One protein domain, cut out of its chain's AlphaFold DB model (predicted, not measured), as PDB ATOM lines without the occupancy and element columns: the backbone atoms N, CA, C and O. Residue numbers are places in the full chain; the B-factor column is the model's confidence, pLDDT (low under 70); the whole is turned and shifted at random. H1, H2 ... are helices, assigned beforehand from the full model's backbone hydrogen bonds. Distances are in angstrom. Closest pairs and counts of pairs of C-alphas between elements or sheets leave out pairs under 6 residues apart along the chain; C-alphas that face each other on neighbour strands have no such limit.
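What this domain is: This is residues 2 to 118 of the 177 residues of the protein "Plasmid partitioning protein RepB" of Rhodobacteraceae bacterium (UniProt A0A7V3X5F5). An elongated body of mostly crossed helices: H2, H3 and H4 pack on one another towards one end, H2 crossing H4 at about a right angle, and towards the other end H7 packs on H5 and H6. H6 also packs on H4 and joins the two groups, while H1, touching no helix, lies at one far end of the length. The printed part has 117 residues, with seven named helices, H1 to H7 in chain order, and no named strand; the class is all helix. It is compact, with a radius of gyration of the C-alphas of 14.8 A, and spans 47 by 27 by 22 A.

How they stand to each other: H1, residues 2 to 11, is near H3, residues 35 to 42, and apart from H2, residues 18 to 30. H2 and H3 form a helical hairpin at a steep tilt of 44 degrees, opposite ways, and touch; their closest C-alphas, of Ala 25 and Ile 38, are 6.4 A apart. H4, residues 46 to 58, touches H2 about perpendicular at 87 degrees, the closest C-alphas being those of Ala 22 and Met 52 at 4.6 A. With residues 46 to 49 alone H4 touches H3, closest at the C-alphas of Gly 39 and Ile 49, 6.3 A. H5, residues 61 to 67, meets H4 only through their link. H6, residues 75 to 85, touches H4, closest at the C-alphas of Arg 58 and Ala 82, 5.5 A, the same way at a shallow tilt of 33 degrees, only just short of steep. H7, residues 101 to 113, touches H6 with residues 109 to 113 alone, closest at the C-alphas of Leu 81 and Met 109, 6.5 A. With residues 101 to 105 alone H7 touches H5, closest at the C-alphas of Ile 67 and Ser 101, 5.3 A. In each of the seven helices every O i to N i+4 pair is within hydrogen-bond range.

Where its parts are: H1 begins at C-alpha 2, (-11.708, -1.423, 8.657), and is 14.8 A long from first to last C-alpha. H2 measures 18.5 A, H4 and H7 18.4 A each, and H6 15.4 A. H4 begins at C-alpha 46, (3.259, -14.718, -6.681), and H7 ends at C-alpha 113, (18.280, -31.963, 14.403).

The domain as a whole: The two C-alphas farthest apart, of Leu 2 and Pro 117, are 48.3 A apart. The printed part has no cut. The link from H6 to H7, residues 86 to 100, is long. The mean pLDDT of the printed part is 85.9; residues 2 to 14 and 114 to 118 are under 70.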
ATOM      1  N   LEU A   2     -12.667  -1.991   7.683       50.22
ATOM      2  CA  LEU A   2     -11.708  -1.423   8.657       50.22
ATOM      3  C   LEU A   2     -10.408  -2.233   8.843       50.22
ATOM      4  O   LEU A   2      -9.389  -1.689   9.255       50.22
ATOM      5  N   VAL A   3     -10.411  -3.527   8.504       51.72
ATOM      6  CA  VAL A   3      -9.255  -4.423   8.727       51.72
ATOM      7  C   VAL A   3      -8.098  -4.130   7.760       51.72
ATOM      8  O   VAL A   3      -6.935  -4.268   8.126       51.72
ATOM      9  N   ILE A   4      -8.404  -3.671   6.542       54.91
ATOM     10  CA  ILE A   4      -7.397  -3.351   5.518       54.91
ATOM     11  C   ILE A   4      -6.648  -2.057   5.880       54.91
ATOM     12  O   ILE A   4      -5.428  -2.005   5.744       54.91
ATOM     13  N   ALA A   5      -7.348  -1.055   6.426       52.00
ATOM     14  CA  ALA A   5      -6.748   0.216   6.840       52.00
ATOM     15  C   ALA A   5      -5.799   0.057   8.046       52.00
ATOM     16  O   ALA A   5      -4.679   0.564   8.016       52.00
ATOM     17  N   GLN A   6      -6.178  -0.735   9.059       49.44
ATOM     18  CA  GLN A   6      -5.304  -1.000  10.213       49.44
ATOM     19  C   GLN A   6      -4.085  -1.864   9.837       49.44
ATOM     20  O   GLN A   6      -3.000  -1.709  10.402       49.44
ATOM     21  N   GLY A   7      -4.252  -2.763   8.859       51.72
ATOM     22  CA  GLY A   7      -3.164  -3.564   8.301       51.72
ATOM     23  C   GLY A   7      -2.096  -2.704   7.625       51.72
ATOM     24  O   GLY A   7      -0.908  -2.966   7.812       51.72
ATOM     25  N   GLN A   8      -2.500  -1.647   6.908       51.34
ATOM     26  CA  GLN A   8      -1.578  -0.706   6.263       51.34
ATOM     27  C   GLN A   8      -0.881   0.244   7.250       51.34
ATOM     28  O   GLN A   8       0.309   0.505   7.089       51.34
ATOM     29  N   GLU A   9      -1.552   0.696   8.318       45.50
ATOM     30  CA  GLU A   9      -0.911   1.563   9.323       45.50
ATOM     31  C   GLU A   9       0.165   0.851  10.164       45.50
ATOM     32  O   GLU A   9       1.154   1.479  10.549       45.50
ATOM     33  N   ASN A  10       0.031  -0.459  10.418       46.03
ATOM     34  CA  ASN A  10       1.043  -1.221  11.164       46.03
ATOM     35  C   ASN A  10       2.205  -1.719  10.292       46.03
ATOM     36  O   ASN A  10       3.335  -1.804  10.775       46.03
ATOM     37  N   SER A  11       1.962  -2.020   9.014       46.88
ATOM     38  CA  SER A  11       3.011  -2.512   8.105       46.88
ATOM     39  C   SER A  11       3.958  -1.414   7.603       46.88
ATOM     40  O   SER A  11       5.065  -1.735   7.181       46.88
ATOM     41  N   ALA A  12       3.593  -0.132   7.730       43.91
ATOM     42  CA  ALA A  12       4.460   1.000   7.388       43.91
ATOM     43  C   ALA A  12       5.426   1.444   8.514       43.91
ATOM     44  O   ALA A  12       6.340   2.222   8.247       43.91
ATOM     45  N   ARG A  13       5.253   0.990   9.771       54.88
ATOM     46  CA  ARG A  13       6.099   1.416  10.921       54.88
ATOM     47  C   ARG A  13       7.135   0.391  11.385       54.88
ATOM     48  O   ARG A  13       8.058   0.754  12.111       54.88
ATOM     49  N   LYS A  14       7.004  -0.871  10.982       54.50
ATOM     50  CA  LYS A  14       8.006  -1.922  11.179       54.50
ATOM     51  C   LYS A  14       8.010  -2.791   9.937       54.50
ATOM     52  O   LYS A  14       6.961  -3.322   9.574       54.50
ATOM     53  N   ASP A  15       9.176  -2.977   9.328       78.25
ATOM     54  CA  ASP A  15       9.356  -4.022   8.330       78.25
ATOM     55  C   ASP A  15       9.033  -5.367   8.982       78.25
ATOM     56  O   ASP A  15       9.833  -5.909   9.746       78.25
ATOM     57  N   LEU A  16       7.827  -5.881   8.719       86.44
ATOM     58  CA  LEU A  16       7.420  -7.189   9.213       86.44
ATOM     59  C   LEU A  16       8.467  -8.218   8.780       86.44
ATOM     60  O   LEU A  16       8.888  -8.266   7.613       86.44
ATOM     61  N   THR A  17       8.862  -9.052   9.729       93.25
ATOM     62  CA  THR A  17       9.765 -10.172   9.490       93.25
ATOM     63  C   THR A  17       9.139 -11.158   8.507       93.25
ATOM     64  O   THR A  17       7.932 -11.144   8.238       93.25
ATOM     65  N   PHE A  18       9.962 -12.043   7.943       94.62
ATOM     66  CA  PHE A  18       9.484 -13.032   6.977       94.62
ATOM     67  C   PHE A  18       8.300 -13.847   7.522       94.62
ATOM     68  O   PHE A  18       7.304 -14.028   6.818       94.62
ATOM     69  N   ILE A  19       8.391 -14.304   8.774       96.62
ATOM     70  CA  ILE A  19       7.367 -15.156   9.377       96.62
ATOM     71  C   ILE A  19       6.087 -14.387   9.721       96.62
ATOM     72  O   ILE A  19       4.992 -14.920   9.549       96.62
ATOM     73  N   GLU A  20       6.192 -13.115  10.117       94.44
ATOM     74  CA  GLU A  20       5.025 -12.251  10.337       94.44
ATOM     75  C   GLU A  20       4.263 -12.015   9.029       94.44
ATOM     76  O   GLU A  20       3.041 -12.164   8.989       94.44
ATOM     77  N   LYS A  21       4.979 -11.745   7.928       93.69
ATOM     78  CA  LYS A  21       4.383 -11.617   6.587       93.69
ATOM     79  C   LYS A  21       3.731 -12.922   6.130       93.69
ATOM     80  O   LYS A  21       2.627 -12.899   5.588       93.69
ATOM     81  N   ALA A  22       4.375 -14.060   6.387       95.19
ATOM     82  CA  ALA A  22       3.829 -15.370   6.053       95.19
ATOM     83  C   ALA A  22       2.546 -15.691   6.839       95.19
ATOM     84  O   ALA A  22       1.557 -16.136   6.253       95.19
ATOM     85  N   ASN A  23       2.519 -15.393   8.140       94.19
ATOM     86  CA  ASN A  23       1.322 -15.538   8.968       94.19
ATOM     87  C   ASN A  23       0.195 -14.598   8.533       94.19
ATOM     88  O   ASN A  23      -0.957 -15.027   8.475       94.19
ATOM     89  N   PHE A  24       0.512 -13.349   8.194       91.25
ATOM     90  CA  PHE A  24      -0.465 -12.397   7.672       91.25
ATOM     91  C   PHE A  24      -1.069 -12.888   6.347       91.25
ATOM     92  O   PHE A  24      -2.289 -12.903   6.185       91.25
ATOM     93  N   ALA A  25      -0.237 -13.393   5.430       92.31
ATOM     94  CA  ALA A  25      -0.706 -14.012   4.193       92.31
ATOM     95  C   ALA A  25      -1.631 -15.213   4.464       92.31
ATOM     96  O   ALA A  25      -2.693 -15.309   3.849       92.31
ATOM     97  N   ARG A  26      -1.278 -16.093   5.414       94.06
ATOM     98  CA  ARG A  26      -2.120 -17.231   5.824       94.06
ATOM     99  C   ARG A  26      -3.478 -16.772   6.364       94.06
ATOM    100  O   ARG A  26      -4.503 -17.326   5.977       94.06
ATOM    101  N   GLN A  27      -3.506 -15.736   7.205       92.38
ATOM    102  CA  GLN A  27      -4.748 -15.170   7.747       92.38
ATOM    103  C   GLN A  27      -5.635 -14.566   6.653       92.38
ATOM    104  O   GLN A  27      -6.843 -14.794   6.648       92.38
ATOM    105  N   MET A  28      -5.056 -13.850   5.686       92.38
ATOM    106  CA  MET A  28      -5.823 -13.317   4.556       92.38
ATOM    107  C   MET A  28      -6.392 -14.429   3.663       92.38
ATOM    108  O   MET A  28      -7.531 -14.324   3.215       92.38
ATOM    109  N   VAL A  29      -5.646 -15.514   3.427       93.56
ATOM    110  CA  VAL A  29      -6.192 -16.683   2.714       93.56
ATOM    111  C   VAL A  29      -7.362 -17.288   3.491       93.56
ATOM    112  O   VAL A  29      -8.407 -17.543   2.896       93.56
ATOM    113  N   ALA A  30      -7.224 -17.463   4.809       92.19
ATOM    114  CA  ALA A  30      -8.293 -17.983   5.665       92.19
ATOM    115  C   ALA A  30      -9.539 -17.077   5.677       92.19
ATOM    116  O   ALA A  30     -10.660 -17.570   5.758       92.19
ATOM    117  N   ALA A  31      -9.356 -15.762   5.526       93.19
ATOM    118  CA  ALA A  31     -10.433 -14.784   5.385       93.19
ATOM    119  C   ALA A  31     -11.042 -14.712   3.964       93.19
ATOM    120  O   ALA A  31     -11.915 -13.883   3.715       93.19
ATOM    121  N   GLY A  32     -10.600 -15.558   3.024       94.12
ATOM    122  CA  GLY A  32     -11.167 -15.670   1.675       94.12
ATOM    123  C   GLY A  32     -10.532 -14.766   0.612       94.12
ATOM    124  O   GLY A  32     -11.012 -14.722  -0.523       94.12
ATOM    125  N   TYR A  33      -9.442 -14.057   0.925       92.56
ATOM    126  CA  TYR A  33      -8.756 -13.216  -0.058       92.56
ATOM    127  C   TYR A  33      -7.948 -14.051  -1.060       92.56
ATOM    128  O   TYR A  33      -7.250 -15.009  -0.722       92.56
ATOM    129  N   LYS A  34      -7.996 -13.650  -2.335       92.25
ATOM    130  CA  LYS A  34      -7.212 -14.290  -3.401       92.25
ATOM    131  C   LYS A  34      -5.726 -13.957  -3.240       92.25
ATOM    132  O   LYS A  34      -5.372 -12.809  -2.995       92.25
ATOM    133  N   ARG A  35      -4.846 -14.925  -3.527       89.88
ATOM    134  CA  ARG A  35      -3.374 -14.757  -3.467       89.88
ATOM    135  C   ARG A  35      -2.844 -13.537  -4.231       89.88
ATOM    136  O   ARG A  35      -1.849 -12.966  -3.811       89.88
ATOM    137  N   LYS A  36      -3.500 -13.139  -5.328       89.69
ATOM    138  CA  LYS A  36      -3.149 -11.923  -6.080       89.69
ATOM    139  C   LYS A  36      -3.321 -10.662  -5.222       89.69
ATOM    140  O   LYS A  36      -2.368  -9.924  -5.064       89.69
ATOM    141  N   VAL A  37      -4.489 -10.501  -4.593       89.06
ATOM    142  CA  VAL A  37      -4.807  -9.366  -3.704       89.06
ATOM    143  C   VAL A  37      -3.838  -9.305  -2.522       89.06
ATOM    144  O   VAL A  37      -3.400  -8.236  -2.126       89.06
ATOM    145  N   ILE A  38      -3.467 -10.469  -1.989       88.75
ATOM    146  CA  ILE A  38      -2.478 -10.603  -0.914       88.75
ATOM    147  C   ILE A  38      -1.088 -10.136  -1.365       88.75
ATOM    148  O   ILE A  38      -0.425  -9.401  -0.638       88.75
ATOM    149  N   GLY A  39      -0.654 -10.563  -2.555       88.00
ATOM    150  CA  GLY A  39       0.605 -10.123  -3.154       88.00
ATOM    151  C   GLY A  39       0.627  -8.617  -3.392       88.00
ATOM    152  O   GLY A  39       1.586  -7.965  -2.999       88.00
ATOM    153  N   ASP A  40      -0.462  -8.062  -3.928       86.44
ATOM    154  CA  ASP A  40      -0.610  -6.622  -4.151       86.44
ATOM    155  C   ASP A  40      -0.542  -5.847  -2.817       86.44
ATOM    156  O   ASP A  40       0.205  -4.880  -2.700       86.44
ATOM    157  N   ALA A  41      -1.235  -6.318  -1.770       83.38
ATOM    158  CA  ALA A  41      -1.224  -5.696  -0.442       83.38
ATOM    159  C   ALA A  41       0.154  -5.736   0.242       83.38
ATOM    160  O   ALA A  41       0.518  -4.806   0.963       83.38
ATOM    161  N   LEU A  42       0.923  -6.805   0.024       83.19
ATOM    162  CA  LEU A  42       2.264  -6.982   0.587       83.19
ATOM    163  C   LEU A  42       3.386  -6.462  -0.322       83.19
ATOM    164  O   LEU A  42       4.544  -6.517   0.088       83.19
ATOM    165  N   HIS A  43       3.067  -5.966  -1.521       86.88
ATOM    166  CA  HIS A  43       4.033  -5.625  -2.574       86.88
ATOM    167  C   HIS A  43       4.990  -6.792  -2.893       86.88
ATOM    168  O   HIS A  43       6.205  -6.626  -2.996       86.88
ATOM    169  N   MET A  44       4.440  -8.004  -3.012       87.00
ATOM    170  CA  MET A  44       5.183  -9.251  -3.218       87.00
ATOM    171  C   MET A  44       4.702 -10.022  -4.439       87.00
ATOM    172  O   MET A  44       3.507 -10.118  -4.713       87.00
ATOM    173  N   ASP A  45       5.645 -10.653  -5.134       89.50
ATOM    174  CA  ASP A  45       5.326 -11.499  -6.274       89.50
ATOM    175  C   ASP A  45       4.642 -12.823  -5.866       89.50
ATOM    176  O   ASP A  45       4.704 -13.301  -4.726       89.50
ATOM    177  N   LYS A  46       3.992 -13.455  -6.850       88.50
ATOM    178  CA  LYS A  46       3.259 -14.718  -6.681       88.50
ATOM    179  C   LYS A  46       4.136 -15.851  -6.135       88.50
ATOM    180  O   LYS A  46       3.640 -16.698  -5.388       88.50
ATOM    181  N   THR A  47       5.410 -15.898  -6.520       89.88
ATOM    182  CA  THR A  47       6.351 -16.943  -6.103       89.88
ATOM    183  C   THR A  47       6.671 -16.798  -4.622       89.88
ATOM    184  O   THR A  47       6.629 -17.787  -3.886       89.88
ATOM    185  N   LEU A  48       6.931 -15.574  -4.162       89.62
ATOM    186  CA  LEU A  48       7.206 -15.282  -2.763       89.62
ATOM    187  C   LEU A  48       5.988 -15.572  -1.881       89.62
ATOM    188  O   LEU A  48       6.136 -16.268  -0.876       89.62
ATOM    189  N   ILE A  49       4.785 -15.162  -2.299       92.56
ATOM    190  CA  ILE A  49       3.537 -15.492  -1.587       92.56
ATOM    191  C   ILE A  49       3.332 -17.007  -1.491       92.56
ATOM    192  O   ILE A  49       3.018 -17.523  -0.420       92.56
ATOM    193  N   SER A  50       3.544 -17.748  -2.585       91.31
ATOM    194  CA  SER A  50       3.401 -19.208  -2.566       91.31
ATOM    195  C   SER A  50       4.374 -19.873  -1.587       91.31
ATOM    196  O   SER A  50       4.001 -20.827  -0.907       91.31
ATOM    197  N   ARG A  51       5.614 -19.376  -1.500       91.56
ATOM    198  CA  ARG A  51       6.620 -19.888  -0.557       91.56
ATOM    199  C   ARG A  51       6.284 -19.531   0.887       91.56
ATOM    200  O   ARG A  51       6.407 -20.387   1.755       91.56
ATOM    201  N   MET A  52       5.839 -18.303   1.140       94.19
ATOM    202  CA  MET A  52       5.394 -17.858   2.462       94.19
ATOM    203  C   MET A  52       4.246 -18.718   2.990       94.19
ATOM    204  O   MET A  52       4.343 -19.241   4.096       94.19
ATOM    205  N   LEU A  53       3.208 -18.925   2.175       94.75
ATOM    206  CA  LEU A  53       2.081 -19.787   2.534       94.75
ATOM    207  C   LEU A  53       2.546 -21.217   2.811       94.75
ATOM    208  O   LEU A  53       2.207 -21.780   3.841       94.75
ATOM    209  N   SER A  54       3.415 -21.766   1.958       94.88
ATOM    210  CA  SER A  54       3.971 -23.105   2.167       94.88
ATOM    211  C   SER A  54       4.711 -23.250   3.504       94.88
ATOM    212  O   SER A  54       4.605 -24.296   4.135       94.88
ATOM    213  N   VAL A  55       5.455 -22.235   3.953       96.81
ATOM    214  CA  VAL A  55       6.094 -22.254   5.280       96.81
ATOM    215  C   VAL A  55       5.051 -22.154   6.395       96.81
ATOM    216  O   VAL A  55       5.101 -22.933   7.344       96.81
ATOM    217  N   ALA A  56       4.113 -21.209   6.285       95.44
ATOM    218  CA  ALA A  56       3.105 -20.954   7.312       95.44
ATOM    219  C   ALA A  56       2.125 -22.124   7.496       95.44
ATOM    220  O   ALA A  56       1.655 -22.348   8.608       95.44
ATOM    221  N   ASP A  57       1.824 -22.877   6.440       93.69
ATOM    222  CA  ASP A  57       0.928 -24.039   6.499       93.69
ATOM    223  C   ASP A  57       1.611 -25.261   7.132       93.69
ATOM    224  O   ASP A  57       0.959 -26.088   7.762       93.69
ATOM    225  N   ARG A  58       2.938 -25.365   6.994       94.56
ATOM    226  CA  ARG A  58       3.742 -26.491   7.503       94.56
ATOM    227  C   ARG A  58       4.360 -26.250   8.874       94.56
ATOM    228  O   ARG A  58       4.918 -27.165   9.472       94.56
ATOM    229  N   THR A  59       4.262 -25.026   9.380       96.19
ATOM    230  CA  THR A  59       4.770 -24.654  10.699       96.19
ATOM    231  C   THR A  59       3.579 -24.377  11.621       96.19
ATOM    232  O   THR A  59       2.840 -23.418  11.374       96.19
ATOM    233  N   PRO A  60       3.363 -25.176  12.685       95.00
ATOM    234  CA  PRO A  60       2.253 -24.967  13.610       95.00
ATOM    235  C   PRO A  60       2.243 -23.545  14.181       95.00
ATOM    236  O   PRO A  60       3.284 -23.036  14.599       95.00
ATOM    237  N   LEU A  61       1.069 -22.907  14.237       94.56
ATOM    238  CA  LEU A  61       0.938 -21.546  14.774       94.56
ATOM    239  C   LEU A  61       1.517 -21.403  16.199       94.56
ATOM    240  O   LEU A  61       2.302 -20.475  16.383       94.56
ATOM    241  N   PRO A  62       1.264 -22.328  17.152       96.50
ATOM    242  CA  PRO A  62       1.852 -22.234  18.492       96.50
ATOM    243  C   PRO A  62       3.386 -22.209  18.485       96.50
ATOM    244  O   PRO A  62       4.003 -21.536  19.303       96.50
ATOM    245  N   LEU A  63       4.024 -22.910  17.540       97.31
ATOM    246  CA  LEU A  63       5.481 -22.906  17.404       97.31
ATOM    247  C   LEU A  63       5.987 -21.566  16.862       97.31
ATOM    248  O   LEU A  63       6.994 -21.052  17.344       97.31
ATOM    249  N   ILE A  64       5.288 -20.986  15.883       96.88
ATOM    250  CA  ILE A  64       5.624 -19.654  15.371       96.88
ATOM    251  C   ILE A  64       5.513 -18.611  16.486       96.88
ATOM    252  O   ILE A  64       6.395 -17.768  16.618       96.88
ATOM    253  N   GLU A  65       4.465 -18.682  17.308       96.38
ATOM    254  CA  GLU A  65       4.264 -17.785  18.453       96.38
ATOM    255  C   GLU A  65       5.347 -17.975  19.522       96.38
ATOM    256  O   GLU A  65       5.915 -16.992  19.998       96.38
ATOM    257  N   ALA A  66       5.702 -19.226  19.836       97.50
ATOM    258  CA  ALA A  66       6.772 -19.541  20.778       97.50
ATOM    259  C   ALA A  66       8.141 -19.018  20.299       97.50
ATOM    260  O   ALA A  66       8.924 -18.484  21.087       97.50
ATOM    261  N   ILE A  67       8.439 -19.104  18.999       98.00
ATOM    262  CA  ILE A  67       9.664 -18.535  18.415       98.00
ATOM    263  C   ILE A  67       9.591 -16.998  18.386       98.00
ATOM    264  O   ILE A  67      10.523 -16.320  18.822       98.00
ATOM    265  N   GLY A  68       8.479 -16.421  17.939       96.94
ATOM    266  CA  GLY A  68       8.307 -14.986  17.703       96.94
ATOM    267  C   GLY A  68       8.886 -14.514  16.359       96.94
ATOM    268  O   GLY A  68       9.181 -15.312  15.477       96.94
ATOM    269  N   ALA A  69       9.065 -13.196  16.204       95.69
ATOM    270  CA  ALA A  69       9.354 -12.554  14.911       95.69
ATOM    271  C   ALA A  69      10.659 -13.007  14.220       95.69
ATOM    272  O   ALA A  69      10.751 -12.996  13.000       95.69
ATOM    273  N   ALA A  70      11.667 -13.411  14.995       96.75
ATOM    274  CA  ALA A  70      12.978 -13.865  14.514       96.75
ATOM    275  C   ALA A  70      13.571 -13.012  13.352       96.75
ATOM    276  O   ALA A  70      13.717 -13.510  12.230       96.75
ATOM    277  N   PRO A  71      13.870 -11.711  13.573       95.44
ATOM    278  CA  PRO A  71      14.262 -10.775  12.514       95.44
ATOM    279  C   PRO A  71      15.563 -11.143  11.788       95.44
ATOM    280  O   PRO A  71      15.717 -10.781  10.622       95.44
ATOM    281  N   GLY A  72      16.481 -11.874  12.431       94.88
ATOM    282  CA  GLY A  72      17.705 -12.369  11.793       94.88
ATOM    283  C   GLY A  72      17.490 -13.608  10.918       94.88
ATOM    284  O   GLY A  72      18.409 -14.048  10.224       94.88
ATOM    285  N   ILE A  73      16.288 -14.192  10.932       96.25
ATOM    286  CA  ILE A  73      15.994 -15.467  10.281       96.25
ATOM    287  C   ILE A  73      15.211 -15.240   8.988       96.25
ATOM    288  O   ILE A  73      14.013 -14.953   8.968       96.25
ATOM    289  N   GLY A  74      15.912 -15.418   7.871       91.94
ATOM    290  CA  GLY A  74      15.340 -15.302   6.536       91.94
ATOM    291  C   GLY A  74      14.514 -16.513   6.090       91.94
ATOM    292  O   GLY A  74      14.456 -17.562   6.737       91.94
ATOM    293  N   ARG A  75      13.923 -16.372   4.901       93.75
ATOM    294  CA  ARG A  75      13.074 -17.368   4.227       93.75
ATOM    295  C   ARG A  75      13.657 -18.780   4.228       93.75
ATOM    296  O   ARG A  75      12.950 -19.728   4.553       93.75
ATOM    297  N   ASP A  76      14.913 -18.930   3.813       93.88
ATOM    298  CA  ASP A  76      15.489 -20.252   3.548       93.88
ATOM    299  C   ASP A  76      15.677 -21.058   4.842       93.88
ATOM    300  O   ASP A  76      15.468 -22.270   4.846       93.88
ATOM    301  N   ARG A  77      15.956 -20.384   5.968       96.69
ATOM    302  CA  ARG A  77      16.003 -21.034   7.286       96.69
ATOM    303  C   ARG A  77      14.612 -21.450   7.758       96.69
ATOM    304  O   ARG A  77      14.447 -22.578   8.209       96.69
ATOM    305  N   TRP A  78      13.599 -20.598   7.595       97.19
ATOM    306  CA  TRP A  78      12.213 -20.962   7.908       97.19
ATOM    307  C   TRP A  78      11.693 -22.128   7.056       97.19
ATOM    308  O   TRP A  78      10.982 -22.994   7.558       97.19
ATOM    309  N   LEU A  79      12.086 -22.190   5.781       94.88
ATOM    310  CA  LEU A  79      11.789 -23.329   4.916       94.88
ATOM    311  C   LEU A  79      12.482 -24.609   5.402       94.88
ATOM    312  O   LEU A  79      11.857 -25.667   5.418       94.88
ATOM    313  N   ALA A  80      13.746 -24.519   5.823       94.38
ATOM    314  CA  ALA A  80      14.458 -25.651   6.409       94.38
ATOM    315  C   ALA A  80      13.766 -26.163   7.684       94.38
ATOM    316  O   ALA A  80      13.579 -27.370   7.823       94.38
ATOM    317  N   LEU A  81      13.314 -25.260   8.563       95.75
ATOM    318  CA  LEU A  81      12.530 -25.621   9.747       95.75
ATOM    319  C   LEU A  81      11.235 -26.356   9.367       95.75
ATOM    320  O   LEU A  81      10.960 -27.422   9.910       95.75
ATOM    321  N   ALA A  82      10.470 -25.822   8.412       95.38
ATOM    322  CA  ALA A  82       9.234 -26.450   7.946       95.38
ATOM    323  C   ALA A  82       9.468 -27.883   7.426       95.38
ATOM    324  O   ALA A  82       8.713 -28.790   7.761       95.38
ATOM    325  N   ASN A  83      10.550 -28.109   6.672       92.44
ATOM    326  CA  ASN A  83      10.904 -29.440   6.167       92.44
ATOM    327  C   ASN A  83      11.319 -30.417   7.287       92.44
ATOM    328  O   ASN A  83      11.069 -31.616   7.182       92.44
ATOM    329  N   LEU A  84      11.961 -29.935   8.358       91.19
ATOM    330  CA  LEU A  84      12.288 -30.771   9.522       91.19
ATOM    331  C   LEU A  84      11.031 -31.171  10.295       91.19
ATOM    332  O   LEU A  84      10.928 -32.306  10.758       91.19
ATOM    333  N   LEU A  85      10.067 -30.256  10.415       92.25
ATOM    334  CA  LEU A  85       8.805 -30.508  11.110       92.25
ATOM    335  C   LEU A  85       7.961 -31.585  10.423       92.25
ATOM    336  O   LEU A  85       7.326 -32.368  11.119       92.25
ATOM    337  N   GLU A  86       8.010 -31.695   9.092       87.06
ATOM    338  CA  GLU A  86       7.346 -32.786   8.352       87.06
ATOM    339  C   GLU A  86       7.832 -34.183   8.784       87.06
ATOM    340  O   GLU A  86       7.085 -35.155   8.703       87.06
ATOM    341  N   GLN A  87       9.077 -34.289   9.258       83.06
ATOM    342  CA  GLN A  87       9.687 -35.544   9.712       83.06
ATOM    343  C   GLN A  87       9.608 -35.726  11.235       83.06
ATOM    344  O   GLN A  87       9.949 -36.790  11.759       83.06
ATOM    345  N   PHE A  88       9.181 -34.695  11.963       82.06
ATOM    346  CA  PHE A  88       9.170 -34.678  13.417       82.06
ATOM    347  C   PHE A  88       7.801 -35.078  13.968       82.06
ATOM    348  O   PHE A  88       6.787 -34.432  13.722       82.06
ATOM    349  N   SER A  89       7.777 -36.135  14.780       78.69
ATOM    350  CA  SER A  89       6.586 -36.555  15.517       78.69
ATOM    351  C   SER A  89       6.593 -35.979  16.937       78.69
ATOM    352  O   SER A  89       7.248 -36.502  17.845       78.69
ATOM    353  N   GLY A  90       5.844 -34.896  17.146       85.25
ATOM    354  CA  GLY A  90       5.645 -34.296  18.464       85.25
ATOM    355  C   GLY A  90       5.384 -32.796  18.421       85.25
ATOM    356  O   GLY A  90       5.320 -32.189  17.356       85.25
ATOM    357  N   ASP A  91       5.257 -32.206  19.607       88.00
ATOM    358  CA  ASP A  91       5.197 -30.759  19.769       88.00
ATOM    359  C   ASP A  91       6.611 -30.194  19.985       88.00
ATOM    360  O   ASP A  91       7.323 -30.595  20.907       88.00
ATOM    361  N   ALA A  92       7.023 -29.283  19.104       92.81
ATOM    362  CA  ALA A  92       8.323 -28.623  19.143       92.81
ATOM    363  C   ALA A  92       8.304 -27.292  19.916       92.81
ATOM    364  O   ALA A  92       9.359 -26.680  20.079       92.81
ATOM    365  N   THR A  93       7.144 -26.824  20.394       94.25
ATOM    366  CA  THR A  93       7.000 -25.530  21.091       94.25
ATOM    367  C   THR A  93       7.941 -25.405  22.287       94.25
ATOM    368  O   THR A  93       8.606 -24.383  22.444       94.25
ATOM    369  N   ALA A  94       8.088 -26.473  23.075       92.19
ATOM    370  CA  ALA A  94       8.969 -26.515  24.242       92.19
ATOM    371  C   ALA A  94      10.465 -26.352  23.902       92.19
ATOM    372  O   ALA A  94      11.268 -26.064  24.787       92.19
ATOM    373  N   LEU A  95      10.856 -26.524  22.633       93.50
ATOM    374  CA  LEU A  95      12.235 -26.326  22.177       93.50
ATOM    375  C   LEU A  95      12.571 -24.845  21.944       93.50
ATOM    376  O   LEU A  95      13.749 -24.503  21.830       93.50
ATOM    377  N   ALA A  96      11.569 -23.964  21.869       96.06
ATOM    378  CA  ALA A  96      11.738 -22.534  21.624       96.06
ATOM    379  C   ALA A  96      12.204 -21.797  22.891       96.06
ATOM    380  O   ALA A  96      11.496 -20.967  23.456       96.06
ATOM    381  N   VAL A  97      13.425 -22.091  23.337       92.81
ATOM    382  CA  VAL A  97      14.039 -21.504  24.536       92.81
ATOM    383  C   VAL A  97      15.165 -20.539  24.170       92.81
ATOM    384  O   VAL A  97      16.010 -20.834  23.327       92.81
ATOM    385  N   GLY A  98      15.174 -19.358  24.789       94.69
ATOM    386  CA  GLY A  98      16.175 -18.326  24.521       94.69
ATOM    387  C   GLY A  98      15.676 -16.904  24.773       94.69
ATOM    388  O   GLY A  98      14.486 -16.612  24.669       94.69
ATOM    389  N   GLU A  99      16.622 -16.016  25.077       90.75
ATOM    390  CA  GLU A  99      16.361 -14.605  25.401       90.75
ATOM    391  C   GLU A  99      15.783 -13.819  24.215       90.75
ATOM    392  O   GLU A  99      14.945 -12.941  24.395       90.75
ATOM    393  N   THR A 100      16.204 -14.147  22.990       96.69
ATOM    394  CA  THR A 100      15.741 -13.493  21.757       96.69
ATOM    395  C   THR A 100      14.992 -14.479  20.868       96.69
ATOM    396  O   THR A 100      15.204 -15.688  20.951       96.69
ATOM    397  N   SER A 101      14.129 -13.971  19.987       97.00
ATOM    398  CA  SER A 101      13.402 -14.796  19.013       97.00
ATOM    399  C   SER A 101      14.335 -15.552  18.064       97.00
ATOM    400  O   SER A 101      14.107 -16.730  17.801       97.00
ATOM    401  N   ASP A 102      15.434 -14.928  17.629       95.31
ATOM    402  CA  ASP A 102      16.471 -15.598  16.834       95.31
ATOM    403  C   ASP A 102      17.106 -16.764  17.609       95.31
ATOM    404  O   ASP A 102      17.232 -17.869  17.083       95.31
ATOM    405  N   LYS A 103      17.445 -16.565  18.896       96.81
ATOM    406  CA  LYS A 103      17.986 -17.641  19.745       96.81
ATOM    407  C   LYS A 103      16.971 -18.774  19.937       96.81
ATOM    408  O   LYS A 103      17.372 -19.936  19.905       96.81
ATOM    409  N   ARG A 104      15.677 -18.458  20.092       98.25
ATOM    410  CA  ARG A 104      14.602 -19.464  20.170       98.25
ATOM    411  C   ARG A 104      14.479 -20.266  18.877       98.25
ATOM    412  O   ARG A 104      14.379 -21.487  18.946       98.25
ATOM    413  N   PHE A 105      14.551 -19.617  17.713       98.12
ATOM    414  CA  PHE A 105      14.564 -20.301  16.415       98.12
ATOM    415  C   PHE A 105      15.732 -21.294  16.317       98.12
ATOM    416  O   PHE A 105      15.538 -22.465  15.989       98.12
ATOM    417  N   GLU A 106      16.946 -20.854  16.658       96.44
ATOM    418  CA  GLU A 106      18.135 -21.713  16.620       96.44
ATOM    419  C   GLU A 106      18.067 -22.869  17.634       96.44
ATOM    420  O   GLU A 106      18.565 -23.964  17.361       96.44
ATOM    421  N   ALA A 107      17.422 -22.668  18.789       94.81
ATOM    422  CA  ALA A 107      17.172 -23.732  19.759       94.81
ATOM    423  C   ALA A 107      16.213 -24.803  19.210       94.81
ATOM    424  O   ALA A 107      16.514 -25.994  19.330       94.81
ATOM    425  N   VAL A 108      15.130 -24.398  18.535       96.19
ATOM    426  CA  VAL A 108      14.204 -25.319  17.852       96.19
ATOM    427  C   VAL A 108      14.934 -26.102  16.769       96.19
ATOM    428  O   VAL A 108      14.886 -27.331  16.777       96.19
ATOM    429  N   MET A 109      15.671 -25.420  15.884       94.75
ATOM    430  CA  MET A 109      16.467 -26.075  14.840       94.75
ATOM    431  C   MET A 109      17.401 -27.128  15.442       94.75
ATOM    432  O   MET A 109      17.382 -28.289  15.042       94.75
ATOM    433  N   ARG A 110      18.167 -26.773  16.478       91.75
ATOM    434  CA  ARG A 110      19.071 -27.717  17.149       91.75
ATOM    435  C   ARG A 110      18.329 -28.889  17.793       91.75
ATOM    436  O   ARG A 110      18.833 -30.007  17.764       91.75
ATOM    437  N   GLY A 111      17.165 -28.642  18.391       89.12
ATOM    438  CA  GLY A 111      16.338 -29.666  19.027       89.12
ATOM    439  C   GLY A 111      15.734 -30.657  18.033       89.12
ATOM    440  O   GLY A 111      15.702 -31.846  18.328       89.12
ATOM    441  N   LEU A 112      15.336 -30.191  16.847       86.62
ATOM    442  CA  LEU A 112      14.806 -31.033  15.768       86.62
ATOM    443  C   LEU A 112      15.898 -31.812  15.023       86.62
ATOM    444  O   LEU A 112      15.649 -32.911  14.540       86.62
ATOM    445  N   HIS A 113      17.114 -31.264  14.948       75.50
ATOM    446  CA  HIS A 113      18.280 -31.963  14.403       75.50
ATOM    447  C   HIS A 113      18.821 -33.059  15.333       75.50
ATOM    448  O   HIS A 113      19.553 -33.940  14.875       75.50
ATOM    449  N   LYS A 114      18.491 -33.035  16.632       62.19
ATOM    450  CA  LYS A 114      18.766 -34.184  17.497       62.19
ATOM    451  C   LYS A 114      17.837 -35.317  17.060       62.19
ATOM    452  O   LYS A 114      16.631 -35.087  16.995       62.19
ATOM    453  N   PRO A 115      18.349 -36.528  16.770       50.41
ATOM    454  CA  PRO A 115      17.482 -37.659  16.474       50.41
ATOM    455  C   PRO A 115      16.472 -37.796  17.613       50.41
ATOM    456  O   PRO A 115      16.854 -37.942  18.774       50.41
ATOM    457  N   ASN A 116      15.191 -37.640  17.271       45.25
ATOM    458  CA  ASN A 116      14.080 -37.675  18.211       45.25
ATOM    459  C   ASN A 116      14.227 -38.930  19.091       45.25
ATOM    460  O   ASN A 116      14.206 -40.033  18.548       45.25
ATOM    461  N   PRO A 117      14.352 -38.829  20.424       46.78
ATOM    462  CA  PRO A 117      14.470 -40.013  21.273       46.78
ATOM    463  C   PRO A 117      13.223 -40.913  21.198       46.78
ATOM    464  O   PRO A 117      13.292 -42.083  21.544       46.78
ATOM    465  N   LYS A 118      12.090 -40.438  20.655       43.59
ATOM    466  CA  LYS A 118      10.938 -41.305  20.341       43.59
ATOM    467  C   LYS A 118      11.140 -42.210  19.115       43.59
ATOM    468  O   LYS A 118      10.376 -43.156  18.945       43.59
TER     469      LYS A 118